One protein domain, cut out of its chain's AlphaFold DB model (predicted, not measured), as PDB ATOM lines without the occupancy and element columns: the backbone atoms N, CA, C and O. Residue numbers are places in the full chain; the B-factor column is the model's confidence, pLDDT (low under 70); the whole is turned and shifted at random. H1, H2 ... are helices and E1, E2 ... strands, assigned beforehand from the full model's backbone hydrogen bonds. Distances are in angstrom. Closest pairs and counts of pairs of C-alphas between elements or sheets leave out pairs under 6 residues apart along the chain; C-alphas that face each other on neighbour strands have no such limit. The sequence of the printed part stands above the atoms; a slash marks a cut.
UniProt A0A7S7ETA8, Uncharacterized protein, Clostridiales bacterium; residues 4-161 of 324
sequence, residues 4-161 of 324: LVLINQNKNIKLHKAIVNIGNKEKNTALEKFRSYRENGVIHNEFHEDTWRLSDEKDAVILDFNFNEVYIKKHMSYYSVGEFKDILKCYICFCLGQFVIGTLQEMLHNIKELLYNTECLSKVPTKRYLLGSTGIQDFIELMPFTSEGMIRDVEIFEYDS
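AT A GLANCE: This is residues 4 to 161 of the 324 residues of an uncharacterized protein of Clostridiales bacterium (UniProt A0A7S7ETA8). H3 runs through the middle of a helical body, with H1 crossing it on one side and H4, the longest helix, running back past it on the other. The two-stranded hairpin of E3 and E4 packs on residues 101 to 112 of H4, short H2 sits by the first residue of H3, the small hairpin of E1 and E2 lies by residues 91 to 95 of H3 through E1, and H5 packs on H4 with H6 beyond it. The printed part has 158 residues, with the order E1, E2, H1, E3, E4, H2, H3, H4, H5, H6; both sheets, E1 - E2 and E3 - E4, are antiparallel, and the class is mostly helix. The whole is compact, with a radius of gyration of the C-alphas of 15.6 A, and rounded, spanning 41 by 35 by 33 A.

IN THESE COORDINATES: E1, residues 4 to 6, begins at C-alpha 4 (204.813, 158.661, 119.888), and E2 is residues 15 to 18. H1, residues 24 to 39, is 22.5 A long. E3, residues 51 to 55, and E4, residues 60 to 64, are 13.4 A and 13.3 A long. H2 is residues 69 to 75. H3, residues 81 to 95, is 21.1 A long. H4, residues 101 to 117, is 24.3 A long and begins at C-alpha 101 (204.451, 163.277, 103.711). H5 is residues 136 to 142. H6, residues 148 to 160, is 19.4 A long and ends at C-alpha 160 (226.053, 148.226, 112.651).

HOW THE PARTS SIT: H3 is the hub, touching H1, H2 and H4, and the helix packing is mostly crossed, with one of five tilts shallow. H3 and H1 touch at a steep tilt of 62 degrees, the closest C-alphas being Ala 30 and Cys 90, 5.2 A apart. H3 and H4, a helical hairpin, only just touch, with 3 pairs of C-alphas within 8 A, closest Ile 92 and Leu 104 at 7.1 A. H2 only just touches H3, with 3 such pairs, through residue 81 of H3 alone; the closest C-alphas are Glu 69 and Val 81, 6.5 A. The closest C-alphas of E4 and H4 are Leu 63 and Gln 105, 5.7 A, and of E1 and H3, Leu 4 and Phe 94, 6.0 A. H5 touches H4, Ile 136 to Ile 111 at 6.7 A between closest C-alphas. H6 only just touches H5, with 3 pairs, closest Gln 137 and Val 154 at 7.2 A. In the hairpin E3 and E4, N 52 and O 63 are 2.9 A apart; in that of E1 and E2, N 17 and O 4 are 3.4 A apart, both within hydrogen-bond range. Every O i to N i+4 pair is within range in H1, H2, H3, H4 and H5, and 7 of 9 in H6.

THE WHOLE: The C-alphas of Asn 10 and Thr 126, the two farthest apart, are 44.7 A apart. The printed part has no cut, and the links H1 to E3 and H4 to H5 are long. Mean pLDDT of the printed part is 85.9; residues 4 to 20 and 159 to 161 are under 70.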
ATOM      1  N   LEU A   4     205.702 157.943 120.797       54.16
ATOM      2  CA  LEU A   4     204.813 158.661 119.888       54.16
ATOM      3  C   LEU A   4     204.375 160.047 120.413       54.16
ATOM      4  O   LEU A   4     204.032 160.240 121.583       54.16
ATOM      5  N   VAL A   5     204.390 161.044 119.518       47.91
ATOM      6  CA  VAL A   5     204.118 162.450 119.856       47.91
ATOM      7  C   VAL A   5     202.624 162.761 119.790       47.91
ATOM      8  O   VAL A   5     202.009 162.777 118.714       47.91
ATOM      9  N   LEU A   6     202.063 163.092 120.953       45.28
ATOM     10  CA  LEU A   6     200.695 163.583 121.099       45.28
ATOM     11  C   LEU A   6     200.656 165.118 121.084       45.28
ATOM     12  O   LEU A   6     201.542 165.789 121.621       45.28
ATOM     13  N   ILE A   7     199.607 165.671 120.472       39.38
ATOM     14  CA  ILE A   7     199.308 167.109 120.463       39.38
ATOM     15  C   ILE A   7     198.211 167.353 121.504       39.38
ATOM     16  O   ILE A   7     197.190 166.672 121.484       39.38
ATOM     17  N   ASN A   8     198.417 168.311 122.409       35.81
ATOM     18  CA  ASN A   8     197.397 168.735 123.371       35.81
ATOM     19  C   ASN A   8     196.559 169.897 122.795       35.81
ATOM     20  O   ASN A   8     197.038 170.660 121.951       35.81
ATOM     21  N   GLN A   9     195.329 170.066 123.289       36.91
ATOM     22  CA  GLN A   9     194.304 170.998 122.795       36.91
ATOM     23  C   GLN A   9     194.771 172.468 122.697       36.91
ATOM     24  O   GLN A   9     194.270 173.220 121.867       36.91
ATOM     25  N   ASN A  10     195.797 172.865 123.460       34.97
ATOM     26  CA  ASN A  10     196.345 174.229 123.479       34.97
ATOM     27  C   ASN A  10     197.440 174.519 122.424       34.97
ATOM     28  O   ASN A  10     198.152 175.512 122.560       34.97
ATOM     29  N   LYS A  11     197.627 173.667 121.401       40.34
ATOM     30  CA  LYS A  11     198.602 173.833 120.288       40.34
ATOM     31  C   LYS A  11     200.084 174.030 120.686       40.34
ATOM     32  O   LYS A  11     200.920 174.256 119.814       40.34
ATOM     33  N   ASN A  12     200.432 173.872 121.963       32.47
ATOM     34  CA  ASN A  12     201.804 173.912 122.475       32.47
ATOM     35  C   ASN A  12     202.387 172.499 122.663       32.47
ATOM     36  O   ASN A  12     201.699 171.559 123.060       32.47
ATOM     37  N   ILE A  13     203.680 172.383 122.363       42.75
ATOM     38  CA  ILE A  13     204.480 171.154 122.217       42.75
ATOM     39  C   ILE A  13     205.297 170.961 123.518       42.75
ATOM     40  O   ILE A  13     205.816 171.948 124.031       42.75
ATOM     41  N   LYS A  14     205.467 169.778 124.136       42.19
ATOM     42  CA  LYS A  14     205.277 168.366 123.720       42.19
ATOM     43  C   LYS A  14     204.851 167.509 124.936       42.19
ATOM     44  O   LYS A  14     205.265 167.819 126.049       42.19
ATOM     45  N   LEU A  15     204.165 166.378 124.732       39.06
ATOM     46  CA  LEU A  15     204.180 165.234 125.666       39.06
ATOM     47  C   LEU A  15     204.477 163.962 124.863       39.06
ATOM     48  O   LEU A  15     203.678 163.550 124.023       39.06
ATOM     49  N   HIS A  16     205.640 163.357 125.107       50.03
ATOM     50  CA  HIS A  16     205.936 162.014 124.617       50.03
ATOM     51  C   HIS A  16     205.205 161.023 125.519       50.03
ATOM     52  O   HIS A  16     205.580 160.854 126.679       50.03
ATOM     53  N   LYS A  17     204.145 160.397 125.005       52.41
ATOM     54  CA  LYS A  17     203.483 159.303 125.712       52.41
ATOM     55  C   LYS A  17     204.065 157.999 125.183       52.41
ATOM     56  O   LYS A  17     203.981 157.735 123.991       52.41
ATOM     57  N   ALA A  18     204.590 157.178 126.084       58.88
ATOM     58  CA  ALA A  18     204.821 155.771 125.807       58.88
ATOM     59  C   ALA A  18     203.491 155.108 125.417       58.88
ATOM     60  O   ALA A  18     202.575 155.020 126.244       58.88
ATOM     61  N   ILE A  19     203.362 154.678 124.163       63.28
ATOM     62  CA  ILE A  19     202.208 153.897 123.715       63.28
ATOM     63  C   ILE A  19     202.650 152.438 123.650       63.28
ATOM     64  O   ILE A  19     203.527 152.087 122.871       63.28
ATOM     65  N   VAL A  20     202.056 151.606 124.507       62.91
ATOM     66  CA  VAL A  20     202.346 150.163 124.589       62.91
ATOM     67  C   VAL A  20     201.378 149.355 123.716       62.91
ATOM     68  O   VAL A  20     201.726 148.292 123.225       62.91
ATOM     69  N   ASN A  21     200.160 149.860 123.497       75.44
ATOM     70  CA  ASN A  21     199.180 149.310 122.562       75.44
ATOM     71  C   ASN A  21     198.192 150.399 122.099       75.44
ATOM     72  O   ASN A  21     198.086 151.461 122.716       75.44
ATOM     73  N   ILE A  22     197.458 150.145 121.010       82.88
ATOM     74  CA  ILE A  22     196.408 151.051 120.513       82.88
ATOM     75  C   ILE A  22     195.040 150.612 121.060       82.88
ATOM     76  O   ILE A  22     194.320 149.832 120.434       82.88
ATOM     77  N   GLY A  23     194.683 151.120 122.242       85.12
ATOM     78  CA  GLY A  23     193.352 150.969 122.833       85.12
ATOM     79  C   GLY A  23     192.332 151.994 122.317       85.12
ATOM     80  O   GLY A  23     192.632 152.846 121.481       85.12
ATOM     81  N   ASN A  24     191.105 151.956 122.850       87.25
ATOM     82  CA  ASN A  24     190.027 152.880 122.453       87.25
ATOM     83  C   ASN A  24     190.382 154.362 122.674       87.25
ATOM     84  O   ASN A  24     189.986 155.219 121.887       87.25
ATOM     85  N   LYS A  25     191.157 154.673 123.723       88.50
ATOM     86  CA  LYS A  25     191.624 156.040 123.998       88.50
ATOM     87  C   LYS A  25     192.580 156.521 122.906       88.50
ATOM     88  O   LYS A  25     192.409 157.615 122.379       88.50
ATOM     89  N   GLU A  26     193.541 155.684 122.538       89.12
ATOM     90  CA  GLU A  26     194.518 155.942 121.486       89.12
ATOM     91  C   GLU A  26     193.835 156.082 120.117       89.12
ATOM     92  O   GLU A  26     194.143 157.029 119.394       89.12
ATOM     93  N   LYS A  27     192.850 155.227 119.795       92.12
ATOM     94  CA  LYS A  27     192.019 155.369 118.583       92.12
ATOM     95  C   LYS A  27     191.317 156.731 118.529       92.12
ATOM     96  O   LYS A  27     191.395 157.414 117.510       92.12
ATOM     97  N   ASN A  28     190.702 157.175 119.629       92.19
ATOM     98  CA  ASN A  28     190.048 158.487 119.692       92.19
ATOM     99  C   ASN A  28     191.043 159.641 119.478       92.19
ATOM    100  O   ASN A  28     190.783 160.526 118.665       92.19
ATOM    101  N   THR A  29     192.216 159.608 120.119       91.25
ATOM    102  CA  THR A  29     193.256 160.635 119.914       91.25
ATOM    103  C   THR A  29     193.812 160.630 118.483       91.25
ATOM    104  O   THR A  29     194.091 161.691 117.922       91.25
ATOM    105  N   ALA A  30     193.947 159.459 117.852       93.94
ATOM    106  CA  ALA A  30     194.334 159.358 116.447       93.94
ATOM    107  C   ALA A  30     193.265 159.936 115.499       93.94
ATOM    108  O   ALA A  30     193.621 160.613 114.532       93.94
ATOM    109  N   LEU A  31     191.976 159.732 115.795       95.44
ATOM    110  CA  LEU A  31     190.847 160.317 115.060       95.44
ATOM    111  C   LEU A  31     190.772 161.844 115.213       95.44
ATOM    112  O   LEU A  31     190.560 162.544 114.225       95.44
ATOM    113  N   GLU A  32     190.983 162.381 116.416       94.88
ATOM    114  CA  GLU A  32     191.078 163.832 116.654       94.88
ATOM    115  C   GLU A  32     192.228 164.454 115.852       94.88
ATOM    116  O   GLU A  32     192.047 165.460 115.160       94.88
ATOM    117  N   LYS A  33     193.404 163.815 115.875       93.56
ATOM    118  CA  LYS A  33     194.577 164.261 115.115       93.56
ATOM    119  C   LYS A  33     194.329 164.187 113.603       93.56
ATOM    120  O   LYS A  33     194.647 165.144 112.899       93.56
ATOM    121  N   PHE A  34     193.701 163.115 113.113       96.56
ATOM    122  CA  PHE A  34     193.275 162.982 111.715       96.56
ATOM    123  C   PHE A  34     192.343 164.121 111.288       96.56
ATOM    124  O   PHE A  34     192.614 164.792 110.292       96.56
ATOM    125  N   ARG A  35     191.280 164.380 112.066       96.56
ATOM    126  CA  ARG A  35     190.321 165.467 111.806       96.56
ATOM    127  C   ARG A  35     191.022 166.816 111.731       96.56
ATOM    128  O   ARG A  35     190.825 167.528 110.756       96.56
ATOM    129  N   SER A  36     191.926 167.111 112.665       95.00
ATOM    130  CA  SER A  36     192.683 168.366 112.638       95.00
ATOM    131  C   SER A  36     193.539 168.514 111.372       95.00
ATOM    132  O   SER A  36     193.537 169.575 110.750       95.00
ATOM    133  N   TYR A  37     194.238 167.468 110.917       95.38
ATOM    134  CA  TYR A  37     194.992 167.543 109.656       95.38
ATOM    135  C   TYR A  37     194.084 167.629 108.416       95.38
ATOM    136  O   TYR A  37     194.431 168.317 107.454       95.38
ATOM    137  N   ARG A  38     192.898 167.014 108.448       96.12
ATOM    138  CA  ARG A  38     191.881 167.153 107.397       96.12
ATOM    139  C   ARG A  38     191.305 168.573 107.324       96.12
ATOM    140  O   ARG A  38     191.262 169.150 106.245       96.12
ATOM    141  N   GLU A  39     190.940 169.165 108.460       95.06
ATOM    142  CA  GLU A  39     190.444 170.549 108.575       95.06
ATOM    143  C   GLU A  39     191.467 171.579 108.068       95.06
ATOM    144  O   GLU A  39     191.100 172.559 107.426       95.06
ATOM    145  N   ASN A  40     192.765 171.330 108.285       92.69
ATOM    146  CA  ASN A  40     193.852 172.154 107.743       92.69
ATOM    147  C   ASN A  40     194.153 171.887 106.246       92.69
ATOM    148  O   ASN A  40     195.096 172.462 105.688       92.69
ATOM    149  N   GLY A  41     193.384 171.018 105.580       94.38
ATOM    150  CA  GLY A  41     193.530 170.690 104.160       94.38
ATOM    151  C   GLY A  41     194.777 169.870 103.818       94.38
ATOM    152  O   GLY A  41     195.232 169.927 102.679       94.38
ATOM    153  N   VAL A  42     195.347 169.148 104.791       96.19
ATOM    154  CA  VAL A  42     196.517 168.266 104.606       96.19
ATOM    155  C   VAL A  42     196.092 166.866 104.171       96.19
ATOM    156  O   VAL A  42     196.794 166.232 103.392       96.19
ATOM    157  N   ILE A  43     194.945 166.383 104.660       97.31
ATOM    158  CA  ILE A  43     194.337 165.098 104.282       97.31
ATOM    159  C   ILE A  43     193.030 165.385 103.541       97.31
ATOM    160  O   ILE A  43     192.267 166.249 103.969       97.31
ATOM    161  N   HIS A  44     192.757 164.666 102.451       95.81
ATOM    162  CA  HIS A  44     191.573 164.911 101.611       95.81
ATOM    163  C   HIS A  44     190.466 163.843 101.712       95.81
ATOM    164  O   HIS A  44     189.351 164.094 101.263       95.81
ATOM    165  N   ASN A  45     190.749 162.690 102.321       97.00
ATOM    166  CA  ASN A  45     189.839 161.543 102.448       97.00
ATOM    167  C   ASN A  45     189.239 161.433 103.865       97.00
ATOM    168  O   ASN A  45     189.659 162.138 104.788       97.00
ATOM    169  N   GLU A  46     188.271 160.537 104.047       96.44
ATOM    170  CA  GLU A  46     187.762 160.098 105.348       96.44
ATOM    171  C   GLU A  46     188.662 159.035 105.998       96.44
ATOM    172  O   GLU A  46     189.333 158.249 105.328       96.44
ATOM    173  N   PHE A  47     188.638 158.951 107.333       95.81
ATOM    174  CA  PHE A  47     189.495 158.023 108.084       95.81
ATOM    175  C   PHE A  47     189.265 156.552 107.697       95.81
ATOM    176  O   PHE A  47     190.210 155.769 107.578       95.81
ATOM    177  N   HIS A  48     188.011 156.160 107.465       94.06
ATOM    178  CA  HIS A  48     187.663 154.772 107.161       94.06
ATOM    179  C   HIS A  48     188.002 154.347 105.724       94.06
ATOM    180  O   HIS A  48     188.103 153.148 105.482       94.06
ATOM    181  N   GLU A  49     188.288 155.274 104.802       96.44
ATOM    182  CA  GLU A  49     188.726 154.929 103.441       96.44
ATOM    183  C   GLU A  49     190.066 154.181 103.437       96.44
ATOM    184  O   GLU A  49     190.949 154.444 104.253       96.44
ATOM    185  N   ASP A  50     190.237 153.246 102.503       95.75
ATOM    186  CA  ASP A  50     191.466 152.451 102.378       95.75
ATOM    187  C   ASP A  50     192.635 153.200 101.726       95.75
ATOM    188  O   ASP A  50     193.767 152.718 101.755       95.75
ATOM    189  N   THR A  51     192.390 154.385 101.164       97.31
ATOM    190  CA  THR A  51     193.437 155.247 100.609       97.31
ATOM    191  C   THR A  51     193.291 156.670 101.131       97.31
ATOM    192  O   THR A  51     192.194 157.223 101.138       97.31
ATOM    193  N   TRP A  52     194.395 157.280 101.568       98.06
ATOM    194  CA  TRP A  52     194.429 158.685 101.984       98.06
ATOM    195  C   TRP A  52     195.372 159.482 101.089       98.06
ATOM    196  O   TRP A  52     196.575 159.217 101.040       98.06
ATOM    197  N   ARG A  53     194.845 160.501 100.415       97.69
ATOM    198  CA  ARG A  53     195.633 161.505  99.705       97.69
ATOM    199  C   ARG A  53     196.058 162.597 100.684       97.69
ATOM    200  O   ARG A  53     195.208 163.262 101.281       97.69
ATOM    201  N   LEU A  54     197.369 162.782 100.809       97.19
ATOM    202  CA  LEU A  54     197.995 163.827 101.618       97.19
ATOM    203  C   LEU A  54     198.639 164.888 100.719       97.19
ATOM    204  O   LEU A  54     199.123 164.562  99.634       97.19
ATOM    205  N   SER A  55     198.682 166.134 101.189       94.19
ATOM    206  CA  SER A  55     199.310 167.277 100.515       94.19
ATOM    207  C   SER A  55     200.050 168.169 101.512       94.19
ATOM    208  O   SER A  55     199.553 168.414 102.609       94.19
ATOM    209  N   ASP A  56     201.216 168.684 101.119       92.31
ATOM    210  CA  ASP A  56     201.955 169.723 101.853       92.31
ATOM    211  C   ASP A  56     202.193 170.986 100.999       92.31
ATOM    212  O   ASP A  56     203.211 171.672 101.113       92.31
ATOM    213  N   GLU A  57     201.219 171.275 100.126       90.25
ATOM    214  CA  GLU A  57     201.133 172.405  99.176       90.25
ATOM    215  C   GLU A  57     202.137 172.359  98.016       90.25
ATOM    216  O   GLU A  57     201.811 172.802  96.917       90.25
ATOM    217  N   LYS A  58     203.326 171.788  98.233       88.50
ATOM    218  CA  LYS A  58     204.359 171.568  97.205       88.50
ATOM    219  C   LYS A  58     204.406 170.121  96.681       88.50
ATOM    220  O   LYS A  58     204.778 169.914  95.531       88.50
ATOM    221  N   ASP A  59     204.045 169.128  97.491       89.00
ATOM    222  CA  ASP A  59     203.970 167.715  97.107       89.00
ATOM    223  C   ASP A  59     202.600 167.126  97.475       89.00
ATOM    224  O   ASP A  59     201.905 167.625  98.363       89.00
ATOM    225  N   ALA A  60     202.242 166.018  96.825       91.81
ATOM    226  CA  ALA A  60     201.125 165.172  97.223       91.81
ATOM    227  C   ALA A  60     201.513 163.689  97.146       91.81
ATOM    228  O   ALA A  60     202.252 163.279  96.250       91.81
ATOM    229  N   VAL A  61     200.992 162.886  98.073       94.81
ATOM    230  CA  VAL A  61     201.213 161.431  98.145       94.81
ATOM    231  C   VAL A  61     199.896 160.698  98.382       94.81
ATOM    232  O   VAL A  61     198.922 161.288  98.852       94.81
ATOM    233  N   ILE A  62     199.875 159.400  98.082       97.25
ATOM    234  CA  ILE A  62     198.768 158.502  98.426       97.25
ATOM    235  C   ILE A  62     199.299 157.452  99.398       97.25
ATOM    236  O   ILE A  62     200.275 156.758  99.105       97.25
ATOM    237  N   LEU A  63     198.647 157.351 100.551       97.94
ATOM    238  CA  LEU A  63     198.843 156.296 101.533       97.94
ATOM    239  C   LEU A  63     197.806 155.205 101.265       97.94
ATOM    240  O   LEU A  63     196.614 155.447 101.430       97.94
ATOM    241  N   ASP A  64     198.251 154.033 100.820       97.25
ATOM    242  CA  ASP A  64     197.387 152.886 100.527       97.25
ATOM    243  C   ASP A  64     197.453 151.848 101.657       97.25
ATOM    244  O   ASP A  64     198.480 151.194 101.865       97.25
ATOM    245  N   PHE A  65     196.336 151.666 102.358       96.81
ATOM    246  CA  PHE A  65     196.182 150.726 103.468       96.81
ATOM    247  C   PHE A  65     195.670 149.347 103.018       96.81
ATOM    248  O   PHE A  65     195.345 148.516 103.864       96.81
ATOM    249  N   ASN A  66     195.598 149.058 101.712       94.56
ATOM    250  CA  ASN A  66     195.182 147.739 101.237       94.56
ATOM    251  C   ASN A  66     196.249 146.658 101.434       94.56
ATOM    252  O   ASN A  66     197.450 146.886 101.278       94.56
ATOM    253  N   PHE A  67     195.781 145.447 101.729       91.75
ATOM    254  CA  PHE A  67     196.594 144.256 101.953       91.75
ATOM    255  C   PHE A  67     196.027 143.077 101.168       91.75
ATOM    256  O   PHE A  67     194.832 143.032 100.878       91.75
ATOM    257  N   ASN A  68     196.861 142.071 100.904       93.19
ATOM    258  CA  ASN A  68     196.361 140.754 100.539       93.19
ATOM    259  C   ASN A  68     195.677 140.142 101.773       93.19
ATOM    260  O   ASN A  68     196.347 139.652 102.685       93.19
ATOM    261  N   GLU A  69     194.343 140.184 101.809       91.81
ATOM    262  CA  GLU A  69     193.580 139.699 102.961       91.81
ATOM    263  C   GLU A  69     193.844 138.228 103.278       91.81
ATOM    264  O   GLU A  69     193.863 137.864 104.448       91.81
ATOM    265  N   VAL A  70     194.045 137.386 102.259       93.25
ATOM    266  CA  VAL A  70     194.294 135.947 102.438       93.25
ATOM    267  C   VAL A  70     195.631 135.733 103.142       93.25
ATOM    268  O   VAL A  70     195.719 134.922 104.061       93.25
ATOM    269  N   TYR A  71     196.656 136.502 102.765       94.06
ATOM    270  CA  TYR A  71     197.959 136.457 103.425       94.06
ATOM    271  C   TYR A  71     197.870 136.912 104.886       94.06
ATOM    272  O   TYR A  71     198.327 136.197 105.778       94.06
ATOM    273  N   ILE A  72     197.234 138.062 105.146       92.94
ATOM    274  CA  ILE A  72     197.082 138.573 106.514       92.94
ATOM    275  C   ILE A  72     196.249 137.601 107.360       92.94
ATOM    276  O   ILE A  72     196.714 137.204 108.416       92.94
ATOM    277  N   LYS A  73     195.093 137.115 106.884       92.06
ATOM    278  CA  LYS A  73     194.256 136.129 107.607       92.06
ATOM    279  C   LYS A  73     194.986 134.816 107.915       92.06
ATOM    280  O   LYS A  73     194.653 134.161 108.895       92.06
ATOM    281  N   LYS A  74     195.961 134.419 107.090       93.88
ATOM    282  CA  LYS A  74     196.760 133.202 107.292       93.88
ATOM    283  C   LYS A  74     197.864 133.373 108.345       93.88
ATOM    284  O   LYS A  74     198.158 132.416 109.053       93.88
ATOM    285  N   HIS A  75     198.493 134.548 108.414       92.50
ATOM    286  CA  HIS A  75     199.698 134.777 109.229       92.50
ATOM    287  C   HIS A  75     199.478 135.707 110.442       92.50
ATOM    288  O   HIS A  75     200.297 135.713 111.354       92.50
ATOM    289  N   MET A  76     198.377 136.462 110.491       90.62
ATOM    290  CA  MET A  76     197.991 137.346 111.598       90.62
ATOM    291  C   MET A  76     196.839 136.721 112.395       90.62
ATOM    292  O   MET A  76     195.695 136.728 111.949       90.62
ATOM    293  N   SER A  77     197.129 136.203 113.589       86.69
ATOM    294  CA  SER A  77     196.114 135.655 114.506       86.69
ATOM    295  C   SER A  77     195.569 136.679 115.509       86.69
ATOM    296  O   SER A  77     194.493 136.472 116.064       86.69
ATOM    297  N   TYR A  78     196.302 137.770 115.755       87.88
ATOM    298  CA  TYR A  78     196.017 138.708 116.850       87.88
ATOM    299  C   TYR A  78     194.924 139.741 116.518       87.88
ATOM    300  O   TYR A  78     194.233 140.223 117.410       87.88
ATOM    301  N   TYR A  79     194.760 140.082 115.236       89.88
ATOM    302  CA  TYR A  79     193.809 141.087 114.755       89.88
ATOM    303  C   TYR A  79     193.132 140.617 113.469       89.88
ATOM    304  O   TYR A  79     193.783 140.030 112.601       89.88
ATOM    305  N   SER A  80     191.853 140.956 113.288       91.62
ATOM    306  CA  SER A  80     191.236 140.884 111.962       91.62
ATOM    307  C   SER A  80     191.877 141.899 111.002       91.62
ATOM    308  O   SER A  80     192.478 142.894 111.416       91.62
ATOM    309  N   VAL A  81     191.717 141.688 109.691       91.44
ATOM    310  CA  VAL A  81     192.277 142.593 108.664       91.44
ATOM    311  C   VAL A  81     191.776 144.034 108.836       91.44
ATOM    312  O   VAL A  81     192.553 144.973 108.671       91.44
ATOM    313  N   GLY A  82     190.501 144.216 109.202       92.38
ATOM    314  CA  GLY A  82     189.914 145.536 109.450       92.38
ATOM    315  C   GLY A  82     190.501 146.218 110.687       92.38
ATOM    316  O   GLY A  82     190.931 147.366 110.611       92.38
ATOM    317  N   GLU A  83     190.612 145.497 111.805       92.44
ATOM    318  CA  GLU A  83     191.228 146.032 113.027       92.44
ATOM    319  C   GLU A  83     192.702 146.387 112.817       92.44
ATOM    320  O   GLU A  83     193.159 147.421 113.304       92.44
ATOM    321  N   PHE A  84     193.437 145.569 112.059       92.81
ATOM    322  CA  PHE A  84     194.830 145.846 111.730       92.81
ATOM    323  C   PHE A  84     194.980 147.087 110.832       92.81
ATOM    324  O   PHE A  84     195.843 147.929 111.096       92.81
ATOM    325  N   LYS A  85     194.106 147.259 109.825       94.69
ATOM    326  CA  LYS A  85     194.026 148.497 109.025       94.69
ATOM    327  C   LYS A  85     193.807 149.721 109.925       94.69
ATOM    328  O   LYS A  85     194.540 150.699 109.795       94.69
ATOM    329  N   ASP A  86     192.863 149.661 110.866       94.56
ATOM    330  CA  ASP A  86     192.590 150.759 111.807       94.56
ATOM    331  C   ASP A  86     193.773 151.056 112.745       94.56
ATOM    332  O   ASP A  86     194.085 152.221 112.997       94.56
ATOM    333  N   ILE A  87     194.461 150.026 113.242       93.38
ATOM    334  CA  ILE A  87     195.669 150.165 114.074       93.38
ATOM    335  C   ILE A  87     196.787 150.858 113.290       93.38
ATOM    336  O   ILE A  87     197.388 151.811 113.788       93.38
ATOM    337  N   LEU A  88     197.024 150.448 112.043       95.06
ATOM    338  CA  LEU A  88     198.041 151.057 111.189       95.06
ATOM    339  C   LEU A  88     197.694 152.507 110.820       95.06
ATOM    340  O   LEU A  88     198.561 153.378 110.871       95.06
ATOM    341  N   LYS A  89     196.420 152.798 110.533       96.81
ATOM    342  CA  LYS A  89     195.909 154.168 110.365       96.81
ATOM    343  C   LYS A  89     196.160 155.021 111.610       96.81
ATOM    344  O   LYS A  89     196.646 156.144 111.493       96.81
ATOM    345  N   CYS A  90     195.905 154.483 112.806       95.50
ATOM    346  CA  CYS A  90     196.189 155.178 114.063       95.50
ATOM    347  C   CYS A  90     197.691 155.440 114.258       95.50
ATOM    348  O   CYS A  90     198.071 156.554 114.619       95.50
ATOM    349  N   TYR A  91     198.546 154.457 113.963       94.19
ATOM    350  CA  TYR A  91     200.001 154.609 114.001       94.19
ATOM    351  C   TYR A  91     200.489 155.721 113.053       94.19
ATOM    352  O   TYR A  91     201.199 156.633 113.484       94.19
ATOM    353  N   ILE A  92     200.020 155.736 111.799       95.81
ATOM    354  CA  ILE A  92     200.319 156.815 110.843       95.81
ATOM    355  C   ILE A  92     199.825 158.175 111.364       95.81
ATOM    356  O   ILE A  92     200.561 159.161 111.279       95.81
ATOM    357  N   CYS A  93     198.639 158.252 111.981       95.31
ATOM    358  CA  CYS A  93     198.174 159.480 112.633       95.31
ATOM    359  C   CYS A  93     199.110 159.948 113.758       95.31
ATOM    360  O   CYS A  93     199.351 161.150 113.906       95.31
ATOM    361  N   PHE A  94     199.698 159.042 114.541       91.25
ATOM    362  CA  PHE A  94     200.704 159.419 115.535       91.25
ATOM    363  C   PHE A  94     202.008 159.926 114.895       91.25
ATOM    364  O   PHE A  94     202.594 160.884 115.410       91.25
ATOM    365  N   CYS A  95     202.398 159.401 113.734       91.62
ATOM    366  CA  CYS A  95     203.528 159.880 112.931       91.62
ATOM    367  C   CYS A  95     203.277 161.222 112.207       91.62
ATOM    368  O   CYS A  95     204.238 161.940 111.909       91.62
ATOM    369  N   LEU A  96     202.016 161.624 111.980       92.00
ATOM    370  CA  LEU A  96     201.691 162.959 111.449       92.00
ATOM    371  C   LEU A  96     202.294 164.063 112.328       92.00
ATOM    372  O   LEU A  96     202.277 164.003 113.562       92.00
ATOM    373  N   GLY A  97     202.842 165.080 111.677       89.50
ATOM    374  CA  GLY A  97     203.563 166.173 112.311       89.50
ATOM    375  C   GLY A  97     204.968 165.821 112.799       89.50
ATOM    376  O   GLY A  97     205.683 166.723 113.217       89.50
ATOM    377  N   GLN A  98     205.399 164.561 112.739       86.88
ATOM    378  CA  GLN A  98     206.788 164.179 113.028       86.88
ATOM    379  C   GLN A  98     207.615 164.077 111.739       86.88
ATOM    380  O   GLN A  98     208.763 164.515 111.698       86.88
ATOM    381  N   PHE A  99     207.006 163.563 110.667       89.75
ATOM    382  CA  PHE A  99     207.665 163.288 109.388       89.75
ATOM    383  C   PHE A  99     206.997 164.026 108.222       89.75
ATOM    384  O   PHE A  99     205.800 164.314 108.261       89.75
ATOM    385  N   VAL A 100     207.758 164.318 107.161       91.19
ATOM    386  CA  VAL A 100     207.205 164.849 105.899       91.19
ATOM    387  C   VAL A 100     206.360 163.788 105.183       91.19
ATOM    388  O   VAL A 100     206.565 162.592 105.394       91.19
ATOM    389  N   ILE A 101     205.430 164.201 104.315       94.38
ATOM    390  CA  ILE A 101     204.451 163.277 103.711       94.38
ATOM    391  C   ILE A 101     205.095 162.137 102.900       94.38
ATOM    392  O   ILE A 101     204.612 161.011 102.959       94.38
ATOM    393  N   GLY A 102     206.224 162.389 102.224       92.56
ATOM    394  CA  GLY A 102     206.982 161.350 101.513       92.56
ATOM    395  C   GLY A 102     207.502 160.256 102.450       92.56
ATOM    396  O   GLY A 102     207.298 159.077 102.194       92.56
ATOM    397  N   THR A 103     208.057 160.638 103.601       92.75
ATOM    398  CA  THR A 103     208.531 159.688 104.618       92.75
ATOM    399  C   THR A 103     207.385 158.897 105.251       92.75
ATOM    400  O   THR A 103     207.581 157.739 105.600       92.75
ATOM    401  N   LEU A 104     206.176 159.464 105.370       96.00
ATOM    402  CA  LEU A 104     204.994 158.704 105.809       96.00
ATOM    403  C   LEU A 104     204.562 157.655 104.770       96.00
ATOM    404  O   LEU A 104     204.141 156.561 105.144       96.00
ATOM    405  N   GLN A 105     204.694 157.966 103.476       96.62
ATOM    406  CA  GLN A 105     204.432 157.020 102.389       96.62
ATOM    407  C   GLN A 105     205.470 155.889 102.357       96.62
ATOM    408  O   GLN A 105     205.091 154.720 102.300       96.62
ATOM    409  N   GLU A 106     206.759 156.224 102.461       95.06
ATOM    410  CA  GLU A 106     207.858 155.253 102.571       95.06
ATOM    411  C   GLU A 106     207.706 154.370 103.816       95.06
ATOM    412  O   GLU A 106     207.819 153.154 103.721       95.06
ATOM    413  N   MET A 107     207.377 154.952 104.973       95.12
ATOM    414  CA  MET A 107     207.121 154.219 106.217       95.12
ATOM    415  C   MET A 107     205.976 153.213 106.055       95.12
ATOM    416  O   MET A 107     206.143 152.044 106.390       95.12
ATOM    417  N   LEU A 108     204.837 153.628 105.489       96.88
ATOM    418  CA  LEU A 108     203.717 152.722 105.219       96.88
ATOM    419  C   LEU A 108     204.114 151.602 104.243       96.88
ATOM    420  O   LEU A 108     203.772 150.442 104.472       96.88
ATOM    421  N   HIS A 109     204.864 151.922 103.185       95.62
ATOM    422  CA  HIS A 109     205.380 150.928 102.243       95.62
ATOM    423  C   HIS A 109     206.311 149.917 102.928       95.62
ATOM    424  O   HIS A 109     206.107 148.712 102.793       95.62
ATOM    425  N   ASN A 110     207.268 150.394 103.726       95.00
ATOM    426  CA  ASN A 110     208.233 149.562 104.438       95.00
ATOM    427  C   ASN A 110     207.560 148.687 105.508       95.00
ATOM    428  O   ASN A 110     207.951 147.536 105.668       95.00
ATOM    429  N   ILE A 111     206.509 149.172 106.186       95.62
ATOM    430  CA  ILE A 111     205.687 148.350 107.094       95.62
ATOM    431  C   ILE A 111     204.996 147.226 106.312       95.62
ATOM    432  O   ILE A 111     205.048 146.067 106.724       95.62
ATOM    433  N   LYS A 112     204.377 147.537 105.162       95.06
ATOM    434  CA  LYS A 112     203.746 146.526 104.295       95.06
ATOM    435  C   LYS A 112     204.776 145.492 103.834       95.06
ATOM    436  O   LYS A 112     204.531 144.296 103.974       95.06
ATOM    437  N   GLU A 113     205.933 145.932 103.338       94.62
ATOM    438  CA  GLU A 113     207.015 145.043 102.906       94.62
ATOM    439  C   GLU A 113     207.536 144.169 104.059       94.62
ATOM    440  O   GLU A 113     207.678 142.955 103.884       94.62
ATOM    441  N   LEU A 114     207.756 144.746 105.245       94.62
ATOM    442  CA  LEU A 114     208.179 144.021 106.442       94.62
ATOM    443  C   LEU A 114     207.197 142.895 106.779       94.62
ATOM    444  O   LEU A 114     207.625 141.753 106.911       94.62
ATOM    445  N   LEU A 115     205.891 143.171 106.853       94.31
ATOM    446  CA  LEU A 115     204.868 142.166 107.186       94.31
ATOM    447  C   LEU A 115     204.871 140.973 106.216       94.31
ATOM    448  O   LEU A 115     204.733 139.827 106.652       94.31
ATOM    449  N   TYR A 116     205.081 141.212 104.917       94.06
ATOM    450  CA  TYR A 116     205.222 140.130 103.937       94.06
ATOM    451  C   TYR A 116     206.550 139.370 104.089       94.06
ATOM    452  O   TYR A 116     206.546 138.146 104.042       94.06
ATOM    453  N   ASN A 117     207.673 140.050 104.350       93.12
ATOM    454  CA  ASN A 117     208.989 139.406 104.519       93.12
ATOM    455  C   ASN A 117     209.160 138.646 105.852       93.12
ATOM    456  O   ASN A 117     210.157 137.948 106.026       93.12
ATOM    457  N   THR A 118     208.229 138.802 106.796       92.56
ATOM    458  CA  THR A 118     208.359 138.327 108.190       92.56
ATOM    459  C   THR A 118     207.218 137.420 108.641       92.56
ATOM    460  O   THR A 118     207.150 137.079 109.819       92.56
ATOM    461  N   GLU A 119     206.303 137.058 107.732       93.19
ATOM    462  CA  GLU A 119     205.054 136.358 108.068       93.19
ATOM    463  C   GLU A 119     204.334 137.036 109.249       93.19
ATOM    464  O   GLU A 119     204.101 136.425 110.292       93.19
ATOM    465  N   CYS A 120     204.032 138.331 109.094       92.94
ATOM    466  CA  CYS A 120     203.399 139.175 110.114       92.94
ATOM    467  C   CYS A 120     204.196 139.272 111.434       92.94
ATOM    468  O   CYS A 120     203.652 139.065 112.513       92.94
ATOM    469  N   LEU A 121     205.484 139.626 111.344       92.19
ATOM    470  CA  LEU A 121     206.425 139.810 112.466       92.19
ATOM    471  C   LEU A 121     206.788 138.541 113.272       92.19
ATOM    472  O   LEU A 121     207.520 138.615 114.267       92.19
ATOM    473  N   SER A 122     206.353 137.365 112.813       90.31
ATOM    474  CA  SER A 122     206.694 136.072 113.424       90.31
ATOM    475  C   SER A 122     208.127 135.603 113.128       90.31
ATOM    476  O   SER A 122     208.645 134.740 113.836       90.31
ATOM    477  N   LYS A 123     208.780 136.169 112.102       90.62
ATOM    478  CA  LYS A 123     210.147 135.833 111.663       90.62
ATOM    479  C   LYS A 123     210.993 137.088 111.438       90.62
ATOM    480  O   LYS A 123     210.471 138.146 111.106       90.62
ATOM    481  N   VAL A 124     212.312 136.958 111.556       87.56
ATOM    482  CA  VAL A 124     213.279 138.011 111.188       87.56
ATOM    483  C   VAL A 124     213.254 138.239 109.664       87.56
ATOM    484  O   VAL A 124     213.215 137.256 108.921       87.56
ATOM    485  N   PRO A 125     213.286 139.490 109.158       88.88
ATOM    486  CA  PRO A 125     213.288 139.742 107.720       88.88
ATOM    487  C   PRO A 125     214.623 139.347 107.082       88.88
ATOM    488  O   PRO A 125     215.693 139.764 107.524       88.88
ATOM    489  N   THR A 126     214.559 138.646 105.950       86.38
ATOM    490  CA  THR A 126     215.725 138.425 105.071       86.38
ATOM    491  C   THR A 126     216.316 139.754 104.580       86.38
ATOM    492  O   THR A 126     217.532 139.932 104.504       86.38
ATOM    493  N   LYS A 127     215.446 140.731 104.307       88.75
ATOM    494  CA  LYS A 127     215.777 142.112 103.944       88.75
ATOM    495  C   LYS A 127     216.085 142.969 105.181       88.75
ATOM    496  O   LYS A 127     215.302 143.839 105.552       88.75
ATOM    497  N   ARG A 128     217.249 142.757 105.807       85.19
ATOM    498  CA  ARG A 128     217.650 143.457 107.051       85.19
ATOM    499  C   ARG A 128     217.599 144.994 106.998       85.19
ATOM    500  O   ARG A 128     217.346 145.604 108.028       85.19
ATOM    501  N   TYR A 129     217.748 145.629 105.828       84.62
ATOM    502  CA  TYR A 129     217.630 147.096 105.690       84.62
ATOM    503  C   TYR A 129     216.271 147.657 106.154       84.62
ATOM    504  O   TYR A 129     216.179 148.832 106.510       84.62
ATOM    505  N   LEU A 130     215.219 146.827 106.167       86.56
ATOM    506  CA  LEU A 130     213.897 147.215 106.655       86.56
ATOM    507  C   LEU A 130     213.925 147.587 108.142       86.56
ATOM    508  O   LEU A 130     213.211 148.500 108.539       86.56
ATOM    509  N   LEU A 131     214.777 146.947 108.950       86.50
ATOM    510  CA  LEU A 131     214.857 147.203 110.394       86.50
ATOM    511  C   LEU A 131     215.367 148.621 110.703       86.50
ATOM    512  O   LEU A 131     214.853 149.270 111.606       86.50
ATOM    513  N   GLY A 132     216.304 149.136 109.900       81.88
ATOM    514  CA  GLY A 132     216.799 150.516 109.996       81.88
ATOM    515  C   GLY A 132     215.956 151.568 109.272       81.88
ATOM    516  O   GLY A 132     216.393 152.711 109.136       81.88
ATOM    517  N   SER A 133     214.786 151.205 108.741       86.25
ATOM    518  CA  SER A 133     213.934 152.153 108.018       86.25
ATOM    519  C   SER A 133     213.114 153.018 108.982       86.25
ATOM    520  O   SER A 133     212.601 152.541 109.993       86.25
ATOM    521  N   THR A 134     212.964 154.307 108.664       84.38
ATOM    522  CA  THR A 134     212.325 155.310 109.535       84.38
ATOM    523  C   THR A 134     210.965 154.854 110.081       84.38
ATOM    524  O   THR A 134     210.047 154.578 109.311       84.38
ATOM    525  N   GLY A 135     210.829 154.825 111.412       83.31
ATOM    526  CA  GLY A 135     209.606 154.447 112.136       83.31
ATOM    527  C   GLY A 135     209.381 152.942 112.321       83.31
ATOM    528  O   GLY A 135     208.554 152.562 113.146       83.31
ATOM    529  N   ILE A 136     210.124 152.068 111.629       89.31
ATOM    530  CA  ILE A 136     209.915 150.614 111.726       89.31
ATOM    531  C   ILE A 136     210.116 150.093 113.152       89.31
ATOM    532  O   ILE A 136     209.316 149.283 113.609       89.31
ATOM    533  N   GLN A 137     211.102 150.607 113.886       85.38
ATOM    534  CA  GLN A 137     211.325 150.267 115.293       85.38
ATOM    535  C   GLN A 137     210.117 150.610 116.183       85.38
ATOM    536  O   GLN A 137     209.563 149.709 116.807       85.38
ATOM    537  N   ASP A 138     209.637 151.865 116.176       86.56
ATOM    538  CA  ASP A 138     208.432 152.276 116.926       86.56
ATOM    539  C   ASP A 138     207.203 151.421 116.561       86.56
ATOM    540  O   ASP A 138     206.343 151.173 117.405       86.56
ATOM    541  N   PHE A 139     207.094 150.978 115.303       91.00
ATOM    542  CA  PHE A 139     206.026 150.079 114.868       91.00
ATOM    543  C   PHE A 139     206.192 148.662 115.444       91.00
ATOM    544  O   PHE A 139     205.243 148.132 116.019       91.00
ATOM    545  N   ILE A 140     207.385 148.066 115.333       89.56
ATOM    546  CA  ILE A 140     207.717 146.730 115.859       89.56
ATOM    547  C   ILE A 140     207.476 146.661 117.375       89.56
ATOM    548  O   ILE A 140     206.871 145.703 117.855       89.56
ATOM    549  N   GLU A 141     207.890 147.691 118.117       85.69
ATOM    550  CA  GLU A 141     207.692 147.785 119.570       85.69
ATOM    551  C   GLU A 141     206.228 147.968 119.996       85.69
ATOM    552  O   GLU A 141     205.870 147.637 121.126       85.69
ATOM    553  N   LEU A 142     205.388 148.533 119.125       87.19
ATOM    554  CA  LEU A 142     203.966 148.766 119.388       87.19
ATOM    555  C   LEU A 142     203.101 147.531 119.090       87.19
ATOM    556  O   LEU A 142     201.961 147.452 119.557       87.19
ATOM    557  N   MET A 143     203.597 146.586 118.285       89.31
ATOM    558  CA  MET A 143     202.854 145.383 117.910       89.31
ATOM    559  C   MET A 143     203.001 144.287 118.985       89.31
ATOM    560  O   MET A 143     204.097 143.768 119.184       89.31
ATOM    561  N   PRO A 144     201.907 143.849 119.642       86.12
ATOM    562  CA  PRO A 144     201.969 142.879 120.746       86.12
ATOM    563  C   PRO A 144     202.269 141.435 120.303       86.12
ATOM    564  O   PRO A 144     202.399 140.551 121.142       86.12
ATOM    565  N   PHE A 145     202.338 141.187 118.993       85.81
ATOM    566  CA  PHE A 145     202.580 139.879 118.375       85.81
ATOM    567  C   PHE A 145     203.987 139.755 117.753       85.81
ATOM    568  O   PHE A 145     204.286 138.755 117.102       85.81
ATOM    569  N   THR A 146     204.847 140.763 117.933       87.88
ATOM    570  CA  THR A 146     206.246 140.736 117.490       87.88
ATOM    571  C   THR A 146     207.016 139.600 118.170       87.88
ATOM    572  O   THR A 146     206.989 139.461 119.392       87.88
ATOM    573  N   SER A 147     207.749 138.806 117.388       87.81
ATOM    574  CA  SER A 147     208.620 137.748 117.918       87.81
ATOM    575  C   SER A 147     209.857 138.299 118.648       87.81
ATOM    576  O   SER A 147     210.492 139.247 118.186       87.81
ATOM    577  N   GLU A 148     210.282 137.655 119.744       86.19
ATOM    578  CA  GLU A 148     211.514 138.027 120.476       86.19
ATOM    579  C   GLU A 148     212.762 138.045 119.577       86.19
ATOM    580  O   GLU A 148     213.654 138.876 119.743       86.19
ATOM    581  N   GLY A 149     212.814 137.141 118.590       85.50
ATOM    582  CA  GLY A 149     213.886 137.099 117.596       85.50
ATOM    583  C   GLY A 149     213.951 138.365 116.740       85.50
ATOM    584  O   GLY A 149     215.046 138.830 116.444       85.50
ATOM    585  N   MET A 150     212.805 138.962 116.394       85.94
ATOM    586  CA  MET A 150     212.765 140.240 115.679       85.94
ATOM    587  C   MET A 150     213.243 141.401 116.551       85.94
ATOM    588  O   MET A 150     214.008 142.226 116.059       85.94
ATOM    589  N   ILE A 151     212.830 141.455 117.822       84.88
ATOM    590  CA  ILE A 151     213.263 142.505 118.762       84.88
ATOM    591  C   ILE A 151     214.795 142.505 118.863       84.88
ATOM    592  O   ILE A 151     215.429 143.537 118.659       84.88
ATOM    593  N   ARG A 152     215.397 141.324 119.048       84.88
ATOM    594  CA  ARG A 152     216.856 141.164 119.115       84.88
ATOM    595  C   ARG A 152     217.575 141.566 117.821       84.88
ATOM    596  O   ARG A 152     218.626 142.195 117.879       84.88
ATOM    597  N   ASP A 153     217.047 141.199 116.652       85.12
ATOM    598  CA  ASP A 153     217.693 141.542 115.374       85.12
ATOM    599  C   ASP A 153     217.609 143.052 115.065       85.12
ATOM    600  O   ASP A 153     218.498 143.580 114.396       85.12
ATOM    601  N   VAL A 154     216.595 143.764 115.586       83.06
ATOM    602  CA  VAL A 154     216.528 145.240 115.551       83.06
ATOM    603  C   VAL A 154     217.651 145.852 116.391       83.06
ATOM    604  O   VAL A 154     218.406 146.664 115.861       83.06
ATOM    605  N   GLU A 155     217.810 145.422 117.648       80.25
ATOM    606  CA  GLU A 155     218.871 145.904 118.554       80.25
ATOM    607  C   GLU A 155     220.278 145.705 117.957       80.25
ATOM    608  O   GLU A 155     221.138 146.580 118.052       80.25
ATOM    609  N   ILE A 156     220.513 144.570 117.287       81.00
ATOM    610  CA  ILE A 156     221.782 144.296 116.590       81.00
ATOM    611  C   ILE A 156     221.961 145.235 115.385       81.00
ATOM    612  O   ILE A 156     223.051 145.770 115.176       81.00
ATOM    613  N   PHE A 157     220.911 145.465 114.591       80.62
ATOM    614  CA  PHE A 157     221.001 146.299 113.389       80.62
ATOM    615  C   PHE A 157     221.311 147.776 113.702       80.62
ATOM    616  O   PHE A 157     222.012 148.435 112.928       80.62
ATOM    617  N   GLU A 158     220.828 148.306 114.830       71.69
ATOM    618  CA  GLU A 158     221.161 149.669 115.277       71.69
ATOM    619  C   GLU A 158     222.671 149.875 115.462       71.69
ATOM    620  O   GLU A 158     223.195 150.931 115.107       71.69
ATOM    621  N   TYR A 159     223.381 148.862 115.967       65.44
ATOM    622  CA  TYR A 159     224.819 148.943 116.236       65.44
ATOM    623  C   TYR A 159     225.662 149.058 114.951       65.44
ATOM    624  O   TYR A 159     226.620 149.831 114.897       65.44
ATOM    625  N   ASP A 160     225.276 148.336 113.895       68.56
ATOM    626  CA  ASP A 160     226.053 148.226 112.651       68.56
ATOM    627  C   ASP A 160     225.795 149.364 111.635       68.56
ATOM    628  O   ASP A 160     226.527 149.520 110.649       68.56
ATOM    629  N   SER A 161     224.738 150.167 111.811       62.50
ATOM    630  CA  SER A 161     224.134 150.953 110.718       62.50
ATOM    631  C   SER A 161     224.557 152.431 110.618       62.50
ATOM    632  O   SER A 161     223.731 153.324 110.426       62.50
TER     633      SER A 161